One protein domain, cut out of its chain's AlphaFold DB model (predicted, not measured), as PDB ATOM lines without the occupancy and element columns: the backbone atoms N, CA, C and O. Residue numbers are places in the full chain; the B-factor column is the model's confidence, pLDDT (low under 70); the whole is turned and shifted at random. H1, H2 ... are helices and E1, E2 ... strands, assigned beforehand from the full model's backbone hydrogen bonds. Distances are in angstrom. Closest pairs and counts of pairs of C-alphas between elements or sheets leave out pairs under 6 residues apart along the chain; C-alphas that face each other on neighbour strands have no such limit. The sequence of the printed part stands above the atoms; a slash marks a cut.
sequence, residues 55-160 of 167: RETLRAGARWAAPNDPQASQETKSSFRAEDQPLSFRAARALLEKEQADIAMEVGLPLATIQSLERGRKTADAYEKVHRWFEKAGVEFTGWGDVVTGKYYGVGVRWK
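What this domain is: This is residues 55 to 160 of the 167 residues of an uncharacterized protein of Sinorhizobium sp. CCBAU 05631 (UniProt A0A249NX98). A cluster of four helices, H2 to H5, sits at one end of a flat domain, joined to a small three-stranded sheet mainly through H2, which packs on the sheet over E5. Away from the cluster, strands E2 and E5 of this sheet are continued by E3 and E4, a small hairpin, and H1 lies far out at that same end, touching no helix. The printed part has 106 residues with five named helices and five named strands, in the order E1 H1 H2 H3 H4 H5 E2 E3 E4 E5; the class is mixed, helices and strands. The larger sheet has the order E1, E5, E2 and the smaller E3, E4, both antiparallel. The whole is compact, with a radius of gyration of the C-alphas of 14.7 A, and spans 44 by 40 by 16 A.

Where its parts are: E1, residues 58 to 64, begins at C-alpha 58 (188.415, 250.782, 221.274) and is 19.0 A long. H1 is residues 74 to 78, H2 residues 89 to 95, H3 residues 100 to 107, 10.5 A, and H4 residues 111 to 118, 10.8 A. H5, residues 124 to 136, is 18.4 A long and begins at C-alpha 124 (182.775, 270.839, 197.283). E2 is residues 139 to 141, E3 residues 144 to 146 and E4 residues 151 to 153. E5, residues 156 to 159, is 10.8 A long and ends at C-alpha 159 (187.544, 254.496, 214.672).

How they stand to each other: E5 is the inner strand of its sheet. It is antiparallel to E1, with N 62 and O 157 2.9 A apart, and to E2, with N 140 and O 158 2.8 A apart, both within hydrogen-bond range. E2 runs on into E3 at 17 degrees, and E4 into E5 at 43 degrees. In the hairpin of E3 and E4, N 146 and O 151 are within hydrogen-bond range at 2.8 A. H2 is on the larger sheet at a height over the sheet of 8.3 A; the closest C-alphas of H2 and E5 are those of Ala 92 and Val 157, 5.9 A. H5 only grazes this sheet, with residues 131 to 135. H2 and H4 only just touch, with 3 pairs of C-alphas within 8 A, closest at Phe 89 and Glu 118, 5.5 A. H3 and H4 touch, closest at the C-alphas of Ala 104 and Leu 111, 5.2 A, and are about perpendicular at 79 degrees. H3 only just touches H5, with 3 pairs of C-alphas within 8 A, closest at Val 107 and Val 130, 6.7 A, and with residues 129 to 133 of H5 alone. H1 is apart from H2. In H1 to H5 every O i to N i+4 pair is within hydrogen-bond range.

The domain as a whole: The two C-alphas farthest apart are those of Glu 75 and Met 105, 44.1 A. The printed part has no cut and no long link; the links from E1 to H1 and from H1 to H2 are short and the others tight. The mean pLDDT of the printed part is 92.2, and no printed residue is under 70.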
ATOM      1  N   ARG A  55     190.382 244.403 228.264       71.25
ATOM      2  CA  ARG A  55     189.722 244.468 226.949       71.25
ATOM      3  C   ARG A  55     190.620 245.136 225.913       71.25
ATOM      4  O   ARG A  55     191.546 245.867 226.255       71.25
ATOM      5  N   GLU A  56     190.304 244.896 224.648       73.56
ATOM      6  CA  GLU A  56     190.956 245.556 223.522       73.56
ATOM      7  C   GLU A  56     190.729 247.074 223.535       73.56
ATOM      8  O   GLU A  56     189.736 247.580 224.070       73.56
ATOM      9  N   THR A  57     191.672 247.804 222.940       74.44
ATOM     10  CA  THR A  57     191.580 249.254 222.764       74.44
ATOM     11  C   THR A  57     190.508 249.578 221.729       74.44
ATOM     12  O   THR A  57     190.634 249.239 220.555       74.44
ATOM     13  N   LEU A  58     189.465 250.283 222.153       84.50
ATOM     14  CA  LEU A  58     188.415 250.782 221.274       84.50
ATOM     15  C   LEU A  58     188.830 252.122 220.665       84.50
ATOM     16  O   LEU A  58     189.650 252.848 221.223       84.50
ATOM     17  N   ARG A  59     188.228 252.484 219.528       88.38
ATOM     18  CA  ARG A  59     188.417 253.801 218.888       88.38
ATOM     19  C   ARG A  59     189.876 254.167 218.611       88.38
ATOM     20  O   ARG A  59     190.255 255.335 218.731       88.38
ATOM     21  N   ALA A  60     190.694 253.174 218.273       92.12
ATOM     22  CA  ALA A  60     192.098 253.402 217.974       92.12
ATOM     23  C   ALA A  60     192.257 254.399 216.813       92.12
ATOM     24  O   ALA A  60     191.442 254.436 215.885       92.12
ATOM     25  N   GLY A  61     193.293 255.227 216.876       94.50
ATOM     26  CA  GLY A  61     193.573 256.223 215.852       94.50
ATOM     27  C   GLY A  61     194.800 257.061 216.162       94.50
ATOM     28  O   GLY A  61     195.542 256.789 217.104       94.50
ATOM     29  N   ALA A  62     195.003 258.109 215.375       95.81
ATOM     30  CA  ALA A  62     196.079 259.063 215.588       95.81
ATOM     31  C   ALA A  62     195.696 260.448 215.061       95.81
ATOM     32  O   ALA A  62     194.998 260.586 214.049       95.81
ATOM     33  N   ARG A  63     196.193 261.488 215.726       96.50
ATOM     34  CA  ARG A  63     196.049 262.882 215.293       96.50
ATOM     35  C   ARG A  63     197.300 263.691 215.576       96.50
ATOM     36  O   ARG A  63     198.167 263.251 216.320       96.50
ATOM     37  N   TRP A  64     197.387 264.887 215.007       96.62
ATOM     38  CA  TRP A  64     198.332 265.875 215.526       96.62
ATOM     39  C   TRP A  64     197.940 266.279 216.942       96.62
ATOM     40  O   TRP A  64     196.762 266.507 217.210       96.62
ATOM     41  N   ALA A  65     198.924 266.415 217.823       95.69
ATOM     42  CA  ALA A  65     198.744 267.073 219.101       95.69
ATOM     43  C   ALA A  65     198.160 268.471 218.865       95.69
ATOM     44  O   ALA A  65     198.519 269.171 217.909       95.69
ATOM     45  N   ALA A  66     197.243 268.868 219.736       94.12
ATOM     46  CA  ALA A  66     196.529 270.126 219.639       94.12
ATOM     47  C   ALA A  66     196.425 270.780 221.016       94.12
ATOM     48  O   ALA A  66     196.471 270.077 222.028       94.12
ATOM     49  N   PRO A  67     196.218 272.105 221.072       91.50
ATOM     50  CA  PRO A  67     195.787 272.750 222.299       91.50
ATOM     51  C   PRO A  67     194.511 272.090 222.837       91.50
ATOM     52  O   PRO A  67     193.591 271.796 222.070       91.50
ATOM     53  N   ASN A  68     194.442 271.915 224.157       85.75
ATOM     54  CA  ASN A  68     193.240 271.408 224.827       85.75
ATOM     55  C   ASN A  68     192.059 272.384 224.723       85.75
ATOM     56  O   ASN A  68     190.907 271.962 224.774       85.75
ATOM     57  N   ASP A  69     192.352 273.678 224.581       83.69
ATOM     58  CA  ASP A  69     191.365 274.745 224.463       83.69
ATOM     59  C   ASP A  69     191.473 275.428 223.086       83.69
ATOM     60  O   ASP A  69     192.526 275.993 222.760       83.69
ATOM     61  N   PRO A  70     190.397 275.435 222.276       82.75
ATOM     62  CA  PRO A  70     190.332 276.202 221.035       82.75
ATOM     63  C   PRO A  70     190.594 277.707 221.200       82.75
ATOM     64  O   PRO A  70     191.044 278.363 220.253       82.75
ATOM     65  N   GLN A  71     190.348 278.250 222.395       84.44
ATOM     66  CA  GLN A  71     190.580 279.649 222.760       84.44
ATOM     67  C   GLN A  71     191.977 279.908 223.340       84.44
ATOM     68  O   GLN A  71     192.261 281.021 223.782       84.44
ATOM     69  N   ALA A  72     192.877 278.918 223.310       87.44
ATOM     70  CA  ALA A  72     194.258 279.111 223.728       87.44
ATOM     71  C   ALA A  72     194.934 280.276 222.978       87.44
ATOM     72  O   ALA A  72     194.626 280.564 221.814       87.44
ATOM     73  N   SER A  73     195.893 280.912 223.658       88.06
ATOM     74  CA  SER A  73     196.696 282.011 223.111       88.06
ATOM     75  C   SER A  73     197.419 281.615 221.815       88.06
ATOM     76  O   SER A  73     197.692 280.432 221.573       88.06
ATOM     77  N   GLN A  74     197.750 282.598 220.974       86.25
ATOM     78  CA  GLN A  74     198.483 282.334 219.729       86.25
ATOM     79  C   GLN A  74     199.894 281.808 220.010       86.25
ATOM     80  O   GLN A  74     200.391 280.944 219.288       86.25
ATOM     81  N   GLU A  75     200.501 282.241 221.112       88.81
ATOM     82  CA  GLU A  75     201.785 281.752 221.602       88.81
ATOM     83  C   GLU A  75     201.705 280.250 221.891       88.81
ATOM     84  O   GLU A  75     202.526 279.480 221.393       88.81
ATOM     85  N   THR A  76     200.664 279.802 222.600       88.75
ATOM     86  CA  THR A  76     200.415 278.373 222.839       88.75
ATOM     87  C   THR A  76     200.171 277.621 221.532       88.75
ATOM     88  O   THR A  76     200.775 276.574 221.302       88.75
ATOM     89  N   LYS A  77     199.323 278.153 220.645       88.44
ATOM     90  CA  LYS A  77     198.988 277.528 219.354       88.44
ATOM     91  C   LYS A  77     200.199 277.370 218.436       88.44
ATOM     92  O   LYS A  77     200.250 276.404 217.677       88.44
ATOM     93  N   SER A  78     201.183 278.266 218.525       89.25
ATOM     94  CA  SER A  78     202.403 278.229 217.707       89.25
ATOM     95  C   SER A  78     203.291 277.006 217.969       89.25
ATOM     96  O   SER A  78     204.050 276.599 217.093       89.25
ATOM     97  N   SER A  79     203.164 276.384 219.147       91.00
ATOM     98  CA  SER A  79     203.887 275.154 219.496       91.00
ATOM     99  C   SER A  79     203.257 273.891 218.898       91.00
ATOM    100  O   SER A  79     203.860 272.821 218.957       91.00
ATOM    101  N   PHE A  80     202.057 273.994 218.318       92.75
ATOM    102  CA  PHE A  80     201.340 272.866 217.735       92.75
ATOM    103  C   PHE A  80     201.341 272.915 216.216       92.75
ATOM    104  O   PHE A  80     201.381 273.971 215.580       92.75
ATOM    105  N   ARG A  81     201.235 271.730 215.612       92.81
ATOM    106  CA  ARG A  81     201.128 271.620 214.165       92.81
ATOM    107  C   ARG A  81     199.744 272.075 213.702       92.81
ATOM    108  O   ARG A  81     198.730 271.494 214.077       92.81
ATOM    109  N   ALA A  82     199.745 273.076 212.832       93.12
ATOM    110  CA  ALA A  82     198.574 273.566 212.125       93.12
ATOM    111  C   ALA A  82     198.510 272.986 210.702       93.12
ATOM    112  O   ALA A  82     199.537 272.820 210.040       93.12
ATOM    113  N   GLU A  83     197.303 272.712 210.218       92.81
ATOM    114  CA  GLU A  83     197.029 272.265 208.849       92.81
ATOM    115  C   GLU A  83     196.111 273.258 208.125       92.81
ATOM    116  O   GLU A  83     195.313 273.966 208.739       92.81
ATOM    117  N   ASP A  84     196.179 273.268 206.794       91.38
ATOM    118  CA  ASP A  84     195.275 274.047 205.929       91.38
ATOM    119  C   ASP A  84     193.950 273.313 205.636       91.38
ATOM    120  O   ASP A  84     193.040 273.828 204.981       91.38
ATOM    121  N   GLN A  85     193.850 272.061 206.081       89.94
ATOM    122  CA  GLN A  85     192.746 271.146 205.815       89.94
ATOM    123  C   GLN A  85     192.127 270.704 207.145       89.94
ATOM    124  O   GLN A  85     192.879 270.276 208.014       89.94
ATOM    125  N   PRO A  86     190.789 270.699 207.289       90.75
ATOM    126  CA  PRO A  86     190.149 270.165 208.493       90.75
ATOM    127  C   PRO A  86     190.278 268.647 208.613       90.75
ATOM    128  O   PRO A  86     190.320 268.113 209.717       90.75
ATOM    129  N   LEU A  87     190.321 267.950 207.476       93.94
ATOM    130  CA  LEU A  87     190.264 266.494 207.393       93.94
ATOM    131  C   LEU A  87     191.469 265.969 206.618       93.94
ATOM    132  O   LEU A  87     191.899 266.577 205.635       93.94
ATOM    133  N   SER A  88     191.968 264.800 207.013       94.75
ATOM    134  CA  SER A  88     193.034 264.096 206.300       94.75
ATOM    135  C   SER A  88     192.498 262.800 205.699       94.75
ATOM    136  O   SER A  88     192.532 261.748 206.337       94.75
ATOM    137  N   PHE A  89     192.030 262.850 204.447       95.25
ATOM    138  CA  PHE A  89     191.573 261.644 203.737       95.25
ATOM    139  C   PHE A  89     192.681 260.606 203.566       95.25
ATOM    140  O   PHE A  89     192.411 259.413 203.592       95.25
ATOM    141  N   ARG A  90     193.943 261.045 203.482       94.81
ATOM    142  CA  ARG A  90     195.083 260.125 203.453       94.81
ATOM    143  C   ARG A  90     195.209 259.340 204.758       94.81
ATOM    144  O   ARG A  90     195.508 258.154 204.719       94.81
ATOM    145  N   ALA A  91     195.011 260.001 205.901       94.75
ATOM    146  CA  ALA A  91     195.037 259.329 207.197       94.75
ATOM    147  C   ALA A  91     193.837 258.382 207.339       94.75
ATOM    148  O   ALA A  91     194.019 257.242 207.745       94.75
ATOM    149  N   ALA A  92     192.643 258.816 206.921       96.19
ATOM    150  CA  ALA A  92     191.442 257.977 206.911       96.19
ATOM    151  C   ALA A  92     191.624 256.717 206.053       96.19
ATOM    152  O   ALA A  92     191.288 255.618 206.476       96.19
ATOM    153  N   ARG A  93     192.217 256.864 204.865       95.62
ATOM    154  CA  ARG A  93     192.527 255.744 203.977       95.62
ATOM    155  C   ARG A  93     193.536 254.778 204.593       95.62
ATOM    156  O   ARG A  93     193.349 253.575 204.475       95.62
ATOM    157  N   ALA A  94     194.580 255.304 205.235       92.94
ATOM    158  CA  ALA A  94     195.562 254.480 205.931       92.94
ATOM    159  C   ALA A  94     194.926 253.700 207.093       92.94
ATOM    160  O   ALA A  94     195.245 252.533 207.263       92.94
ATOM    161  N   LEU A  95     193.994 254.312 207.834       93.88
ATOM    162  CA  LEU A  95     193.250 253.641 208.906       93.88
ATOM    163  C   LEU A  95     192.378 252.486 208.387       93.88
ATOM    164  O   LEU A  95     192.251 251.477 209.066       93.88
ATOM    165  N   LEU A  96     191.800 252.629 207.190       93.56
ATOM    166  CA  LEU A  96     191.017 251.579 206.526       93.56
ATOM    167  C   LEU A  96     191.867 250.554 205.755       93.56
ATOM    168  O   LEU A  96     191.290 249.658 205.148       93.56
ATOM    169  N   GLU A  97     193.192 250.728 205.690       92.69
ATOM    170  CA  GLU A  97     194.103 249.897 204.885       92.69
ATOM    171  C   GLU A  97     193.686 249.767 203.401       92.69
ATOM    172  O   GLU A  97     193.873 248.733 202.764       92.69
ATOM    173  N   LYS A  98     193.107 250.832 202.825       94.31
ATOM    174  CA  LYS A  98     192.611 250.842 201.435       94.31
ATOM    175  C   LYS A  98     193.540 251.567 200.465       94.31
ATOM    176  O   LYS A  98     194.232 252.530 200.817       94.31
ATOM    177  N   GLU A  99     193.487 251.184 199.193       95.69
ATOM    178  CA  GLU A  99     194.135 251.938 198.124       95.69
ATOM    179  C   GLU A  99     193.235 253.064 197.599       95.69
ATOM    180  O   GLU A  99     192.010 253.061 197.737       95.69
ATOM    181  N   GLN A 100     193.844 254.077 196.973       96.44
ATOM    182  CA  GLN A 100     193.083 255.192 196.387       96.44
ATOM    183  C   GLN A 100     192.126 254.719 195.282       96.44
ATOM    184  O   GLN A 100     191.070 255.320 195.086       96.44
ATOM    185  N   ALA A 101     192.512 253.668 194.549       97.12
ATOM    186  CA  ALA A 101     191.714 253.083 193.477       97.12
ATOM    187  C   ALA A 101     190.437 252.416 194.006       97.12
ATOM    188  O   ALA A 101     189.377 252.603 193.410       97.12
ATOM    189  N   ASP A 102     190.518 251.734 195.150       96.38
ATOM    190  CA  ASP A 102     189.363 251.089 195.781       96.38
ATOM    191  C   ASP A 102     188.330 252.138 196.190       96.38
ATOM    192  O   ASP A 102     187.162 252.058 195.822       96.38
ATOM    193  N   ILE A 103     188.783 253.207 196.853       96.44
ATOM    194  CA  ILE A 103     187.911 254.318 197.254       96.44
ATOM    195  C   ILE A 103     187.301 255.005 196.029       96.44
ATOM    196  O   ILE A 103     186.118 255.332 196.027       96.44
ATOM    197  N   ALA A 104     188.087 255.230 194.972       96.75
ATOM    198  CA  ALA A 104     187.591 255.836 193.738       96.75
ATOM    199  C   ALA A 104     186.440 255.015 193.132       96.75
ATOM    200  O   ALA A 104     185.404 255.576 192.767       96.75
ATOM    201  N   MET A 105     186.603 253.691 193.086       97.06
ATOM    202  CA  MET A 105     185.588 252.756 192.612       97.06
ATOM    203  C   MET A 105     184.342 252.761 193.508       97.06
ATOM    204  O   MET A 105     183.236 252.944 193.006       97.06
ATOM    205  N   GLU A 106     184.507 252.627 194.824       96.12
ATOM    206  CA  GLU A 106     183.395 252.543 195.781       96.12
ATOM    207  C   GLU A 106     182.595 253.850 195.893       96.12
ATOM    208  O   GLU A 106     181.370 253.837 196.021       96.12
ATOM    209  N   VAL A 107     183.268 254.998 195.801       95.69
ATOM    210  CA  VAL A 107     182.621 256.318 195.815       95.69
ATOM    211  C   VAL A 107     182.077 256.687 194.426       95.69
ATOM    212  O   VAL A 107     181.265 257.608 194.300       95.69
ATOM    213  N   GLY A 108     182.490 255.993 193.363       96.06
ATOM    214  CA  GLY A 108     182.127 256.316 191.984       96.06
ATOM    215  C   GLY A 108     182.669 257.682 191.556       96.06
ATOM    216  O   GLY A 108     181.914 258.534 191.083       96.06
ATOM    217  N   LEU A 109     183.960 257.925 191.799       96.25
ATOM    218  CA  LEU A 109     184.684 259.129 191.390       96.25
ATOM    219  C   LEU A 109     185.951 258.750 190.612       96.25
ATOM    220  O   LEU A 109     186.536 257.700 190.864       96.25
ATOM    221  N   PRO A 110     186.446 259.612 189.708       96.50
ATOM    222  CA  PRO A 110     187.740 259.386 189.073       96.50
ATOM    223  C   PRO A 110     188.875 259.299 190.103       96.50
ATOM    224  O   PRO A 110     188.932 260.098 191.041       96.50
ATOM    225  N   LEU A 111     189.850 258.410 189.879       96.88
ATOM    226  CA  LEU A 111     191.044 258.290 190.731       96.88
ATOM    227  C   LEU A 111     191.777 259.633 190.899       96.88
ATOM    228  O   LEU A 111     192.219 259.982 191.993       96.88
ATOM    229  N   ALA A 112     191.854 260.424 189.826       95.69
ATOM    230  CA  ALA A 112     192.447 261.759 189.856       95.69
ATOM    231  C   ALA A 112     191.748 262.694 190.861       95.69
ATOM    232  O   ALA A 112     192.411 263.515 191.495       95.69
ATOM    233  N   THR A 113     190.435 262.541 191.056       95.50
ATOM    234  CA  THR A 113     189.661 263.302 192.044       95.50
ATOM    235  C   THR A 113     190.059 262.912 193.464       95.50
ATOM    236  O   THR A 113     190.353 263.799 194.261       95.50
ATOM    237  N   ILE A 114     190.167 261.614 193.770       96.06
ATOM    238  CA  ILE A 114     190.631 261.137 195.089       96.06
ATOM    239  C   ILE A 114     192.047 261.649 195.383       96.06
ATOM    240  O   ILE A 114     192.302 262.223 196.441       96.06
ATOM    241  N   GLN A 115     192.954 261.547 194.410       95.06
ATOM    242  CA  GLN A 115     194.313 262.077 194.532       95.06
ATOM    243  C   GLN A 115     194.349 263.595 194.752       95.06
ATOM    244  O   GLN A 115     195.192 264.100 195.494       95.06
ATOM    245  N   SER A 116     193.471 264.338 194.078       93.81
ATOM    246  CA  SER A 116     193.342 265.789 194.222       93.81
ATOM    247  C   SER A 116     192.877 266.159 195.634       93.81
ATOM    248  O   SER A 116     193.496 267.006 196.282       93.81
ATOM    249  N   LEU A 117     191.859 265.455 196.139       93.62
ATOM    250  CA  LEU A 117     191.316 265.635 197.485       93.62
ATOM    251  C   LEU A 117     192.351 265.306 198.569       93.62
ATOM    252  O   LEU A 117     192.529 266.099 199.488       93.62
ATOM    253  N   GLU A 118     193.109 264.209 198.446       92.94
ATOM    254  CA  GLU A 118     194.183 263.872 199.402       92.94
ATOM    255  C   GLU A 118     195.351 264.870 199.392       92.94
ATOM    256  O   GLU A 118     196.061 265.009 200.388       92.94
ATOM    257  N   ARG A 119     195.568 265.574 198.274       90.00
ATOM    258  CA  ARG A 119     196.529 266.690 198.177       90.00
ATOM    259  C   ARG A 119     195.933 268.021 198.635       90.00
ATOM    260  O   ARG A 119     196.621 269.037 198.590       90.00
ATOM    261  N   GLY A 120     194.669 268.022 199.041       85.56
ATOM    262  CA  GLY A 120     193.993 269.170 199.609       85.56
ATOM    263  C   GLY A 120     193.302 270.104 198.619       85.56
ATOM    264  O   GLY A 120     192.845 271.183 198.999       85.56
ATOM    265  N   ARG A 121     193.182 269.713 197.352       86.69
ATOM    266  CA  ARG A 121     192.419 270.480 196.364       86.69
ATOM    267  C   ARG A 121     190.948 270.102 196.483       86.69
ATOM    268  O   ARG A 121     190.568 268.974 196.175       86.69
ATOM    269  N   LYS A 122     190.135 271.044 196.958       78.25
ATOM    270  CA  LYS A 122     188.726 270.808 197.285       78.25
ATOM    271  C   LYS A 122     187.828 271.115 196.090       78.25
ATOM    272  O   LYS A 122     187.824 272.234 195.587       78.25
ATOM    273  N   THR A 123     187.008 270.140 195.721       84.38
ATOM    274  CA  THR A 123     185.779 270.352 194.949       84.38
ATOM    275  C   THR A 123     184.630 270.005 195.884       84.38
ATOM    276  O   THR A 123     184.611 268.885 196.389       84.38
ATOM    277  N   ALA A 124     183.728 270.950 196.170       84.19
ATOM    278  CA  ALA A 124     182.775 270.839 197.283       84.19
ATOM    279  C   ALA A 124     181.963 269.529 197.272       84.19
ATOM    280  O   ALA A 124     181.899 268.843 198.287       84.19
ATOM    281  N   ASP A 125     181.432 269.146 196.109       91.62
ATOM    282  CA  ASP A 125     180.632 267.926 195.952       91.62
ATOM    283  C   ASP A 125     181.449 266.644 196.197       91.62
ATOM    284  O   ASP A 125     181.105 265.815 197.040       91.62
ATOM    285  N   ALA A 126     182.602 266.515 195.532       93.38
ATOM    286  CA  ALA A 126     183.475 265.354 195.691       93.38
ATOM    287  C   ALA A 126     184.031 265.236 197.120       93.38
ATOM    288  O   ALA A 126     184.156 264.130 197.644       93.38
ATOM    289  N   TYR A 127     184.342 266.370 197.752       94.50
ATOM    290  CA  TYR A 127     184.816 266.425 199.131       94.50
ATOM    291  C   TYR A 127     183.778 265.852 200.095       94.50
ATOM    292  O   TYR A 127     184.095 264.955 200.873       94.50
ATOM    293  N   GLU A 128     182.535 266.324 200.004       94.75
ATOM    294  CA  GLU A 128     181.451 265.871 200.875       94.75
ATOM    295  C   GLU A 128     181.098 264.400 200.627       94.75
ATOM    296  O   GLU A 128     180.874 263.639 201.569       94.75
ATOM    297  N   LYS A 129     181.111 263.962 199.362       95.94
ATOM    298  CA  LYS A 129     180.851 262.566 198.997       95.94
ATOM    299  C   LYS A 129     181.876 261.611 199.620       95.94
ATOM    300  O   LYS A 129     181.490 260.609 200.219       95.94
ATOM    301  N   VAL A 130     183.167 261.939 199.514       96.31
ATOM    302  CA  VAL A 130     184.260 261.140 200.097       96.31
ATOM    303  C   VAL A 130     184.233 261.200 201.625       96.31
ATOM    304  O   VAL A 130     184.369 260.166 202.275       96.31
ATOM    305  N   HIS A 131     183.992 262.378 202.205       96.00
ATOM    306  CA  HIS A 131     183.860 262.552 203.652       96.00
ATOM    307  C   HIS A 131     182.760 261.656 204.234       96.00
ATOM    308  O   HIS A 131     183.027 260.861 205.134       96.00
ATOM    309  N   ARG A 132     181.547 261.704 203.667       96.12
ATOM    310  CA  ARG A 132     180.431 260.850 204.102       96.12
ATOM    311  C   ARG A 132     180.719 259.366 203.937       96.12
ATOM    312  O   ARG A 132     180.249 258.574 204.747       96.12
ATOM    313  N   TRP A 133     181.434 258.980 202.883       96.88
ATOM    314  CA  TRP A 133     181.801 257.584 202.675       96.88
ATOM    315  C   TRP A 133     182.727 257.082 203.795       96.88
ATOM    316  O   TRP A 133     182.416 256.062 204.404       96.88
ATOM    317  N   PHE A 134     183.770 257.837 204.162       97.19
ATOM    318  CA  PHE A 134     184.643 257.488 205.294       97.19
ATOM    319  C   PHE A 134     183.883 257.427 206.623       97.19
ATOM    320  O   PHE A 134     184.045 256.486 207.396       97.19
ATOM    321  N   GLU A 135     183.009 258.403 206.862       95.88
ATOM    322  CA  GLU A 135     182.184 258.455 208.068       95.88
ATOM    323  C   GLU A 135     181.232 257.251 208.178       95.88
ATOM    324  O   GLU A 135     180.977 256.780 209.289       95.88
ATOM    325  N   LYS A 136     180.720 256.744 207.047       95.62
ATOM    326  CA  LYS A 136     179.924 255.506 206.969       95.62
ATOM    327  C   LYS A 136     180.774 254.248 207.133       95.62
ATOM    328  O   LYS A 136     180.292 253.282 207.709       95.62
ATOM    329  N   ALA A 137     182.022 254.275 206.673       95.00
ATOM    330  CA  ALA A 137     182.994 253.198 206.858       95.00
ATOM    331  C   ALA A 137     183.544 253.112 208.299       95.00
ATOM    332  O   ALA A 137     184.440 252.319 208.568       95.00
ATOM    333  N   GLY A 138     183.023 253.919 209.231       95.38
ATOM    334  CA  GLY A 138     183.399 253.873 210.643       95.38
ATOM    335  C   GLY A 138     184.596 254.748 211.010       95.38
ATOM    336  O   GLY A 138     185.064 254.668 212.141       95.38
ATOM    337  N   VAL A 139     185.079 255.606 210.109       96.62
ATOM    338  CA  VAL A 139     186.128 256.585 210.428       96.62
ATOM    339  C   VAL A 139     185.506 257.827 211.060       96.62
ATOM    340  O   VAL A 139     184.449 258.279 210.634       96.62
ATOM    341  N   GLU A 140     186.173 258.386 212.062       96.19
ATOM    342  CA  GLU A 140     185.885 259.681 212.674       96.19
ATOM    343  C   GLU A 140     187.078 260.614 212.489       96.19
ATOM    344  O   GLU A 140     188.215 260.249 212.806       96.19
ATOM    345  N   PHE A 141     186.823 261.836 212.034       96.38
ATOM    346  CA  PHE A 141     187.836 262.887 211.954       96.38
ATOM    347  C   PHE A 141     187.870 263.732 213.234       96.38
ATOM    348  O   PHE A 141     186.834 264.064 213.797       96.38
ATOM    349  N   THR A 142     189.069 264.099 213.692       94.69
ATOM    350  CA  THR A 142     189.275 264.662 215.046       94.69
ATOM    351  C   THR A 142     189.712 266.130 215.089       94.69
ATOM    352  O   THR A 142     189.869 266.687 216.177       94.69
ATOM    353  N   GLY A 143     189.910 266.762 213.929       91.75
ATOM    354  CA  GLY A 143     190.408 268.134 213.832       91.75
ATOM    355  C   GLY A 143     189.362 269.203 214.145       91.75
ATOM    356  O   GLY A 143     188.174 269.025 213.882       91.75
ATOM    357  N   TRP A 144     189.820 270.349 214.645       91.62
ATOM    358  CA  TRP A 144     189.010 271.551 214.858       91.62
ATOM    359  C   TRP A 144     189.672 272.776 214.217       91.62
ATOM    360  O   TRP A 144     190.887 272.814 214.026       91.62
ATOM    361  N   GLY A 145     188.861 273.763 213.827       90.69
ATOM    362  CA  GLY A 145     189.318 274.967 213.129       90.69
ATOM    363  C   GLY A 145     189.404 276.184 214.043       90.69
ATOM    364  O   GLY A 145     188.489 276.443 214.822       90.69
ATOM    365  N   ASP A 146     190.476 276.955 213.910       89.56
ATOM    366  CA  ASP A 146     190.595 278.299 214.459       89.56
ATOM    367  C   ASP A 146     190.112 279.313 213.413       89.56
ATOM    368  O   ASP A 146     190.728 279.497 212.362       89.56
ATOM    369  N   VAL A 147     188.992 279.976 213.705       85.00
ATOM    370  CA  VAL A 147     188.354 280.942 212.799       85.00
ATOM    371  C   VAL A 147     189.233 282.175 212.573       85.00
ATOM    372  O   VAL A 147     189.182 282.762 211.496       85.00
ATOM    373  N   VAL A 148     190.064 282.555 213.551       84.88
ATOM    374  CA  VAL A 148     190.909 283.757 213.468       84.88
ATOM    375  C   VAL A 148     192.045 283.554 212.471       84.88
ATOM    376  O   VAL A 148     192.357 284.446 211.686       84.88
ATOM    377  N   THR A 149     192.666 282.376 212.488       85.25
ATOM    378  CA  THR A 149     193.828 282.063 211.643       85.25
ATOM    379  C   THR A 149     193.452 281.309 210.367       85.25
ATOM    380  O   THR A 149     194.267 281.205 209.450       85.25
ATOM    381  N   GLY A 150     192.236 280.757 210.300       88.19
ATOM    382  CA  GLY A 150     191.797 279.863 209.229       88.19
ATOM    383  C   GLY A 150     192.526 278.514 209.223       88.19
ATOM    384  O   GLY A 150     192.490 277.806 208.215       88.19
ATOM    385  N   LYS A 151     193.223 278.173 210.313       92.94
ATOM    386  CA  LYS A 151     194.022 276.951 210.457       92.94
ATOM    387  C   LYS A 151     193.276 275.880 211.233       92.94
ATOM    388  O   LYS A 151     192.379 276.177 212.015       92.94
ATOM    389  N   TYR A 152     193.686 274.633 211.041       94.19
ATOM    390  CA  TYR A 152     193.117 273.484 211.732       94.19
ATOM    391  C   TYR A 152     194.154 272.820 212.631       94.19
ATOM    392  O   TYR A 152     195.294 272.601 212.220       94.19
ATOM    393  N   TYR A 153     193.736 272.468 213.840       95.25
ATOM    394  CA  TYR A 153     194.537 271.769 214.840       95.25
ATOM    395  C   TYR A 153     193.893 270.424 215.156       95.25
ATOM    396  O   TYR A 153     192.702 270.220 214.924       95.25
ATOM    397  N   GLY A 154     194.676 269.472 215.662       95.25
ATOM    398  CA  GLY A 154     194.128 268.164 216.032       95.25
ATOM    399  C   GLY A 154     193.728 267.301 214.841       95.25
ATOM    400  O   GLY A 154     192.997 266.334 215.013       95.25
ATOM    401  N   VAL A 155     194.156 267.657 213.625       96.06
ATOM    402  CA  VAL A 155     193.758 266.949 212.407       96.06
ATOM    403  C   VAL A 155     194.290 265.522 212.453       96.06
ATOM    404  O   VAL A 155     195.494 265.283 212.559       96.06
ATOM    405  N   GLY A 156     193.375 264.571 212.355       96.44
ATOM    406  CA  GLY A 156     193.653 263.150 212.450       96.44
ATOM    407  C   GLY A 156     192.393 262.333 212.255       96.44
ATOM    408  O   GLY A 156     191.358 262.860 211.835       96.44
ATOM    409  N   VAL A 157     192.506 261.042 212.547       97.12
ATOM    410  CA  VAL A 157     191.421 260.075 212.393       97.12
ATOM    411  C   VAL A 157     191.443 259.037 213.504       97.12
ATOM    412  O   VAL A 157     192.500 258.740 214.065       97.12
ATOM    413  N   ARG A 158     190.282 258.462 213.800       96.00
ATOM    414  CA  ARG A 158     190.130 257.288 214.664       96.00
ATOM    415  C   ARG A 158     188.910 256.471 214.266       96.00
ATOM    416  O   ARG A 158     188.075 256.949 213.502       96.00
ATOM    417  N   TRP A 159     188.775 255.270 214.813       95.38
ATOM    418  CA  TRP A 159     187.544 254.496 214.672       95.38
ATOM    419  C   TRP A 159     186.391 255.111 215.482       95.38
ATOM    420  O   TRP A 159     186.534 255.432 216.666       95.38
ATOM    421  N   LYS A 160     185.212 255.215 214.862       90.38
ATOM    422  CA  LYS A 160     183.927 255.331 215.559       90.38
ATOM    423  C   LYS A 160     183.682 254.000 216.257       90.38
ATOM    424  O   LYS A 160     183.849 252.955 215.645       90.38
TER     425      LYS A 160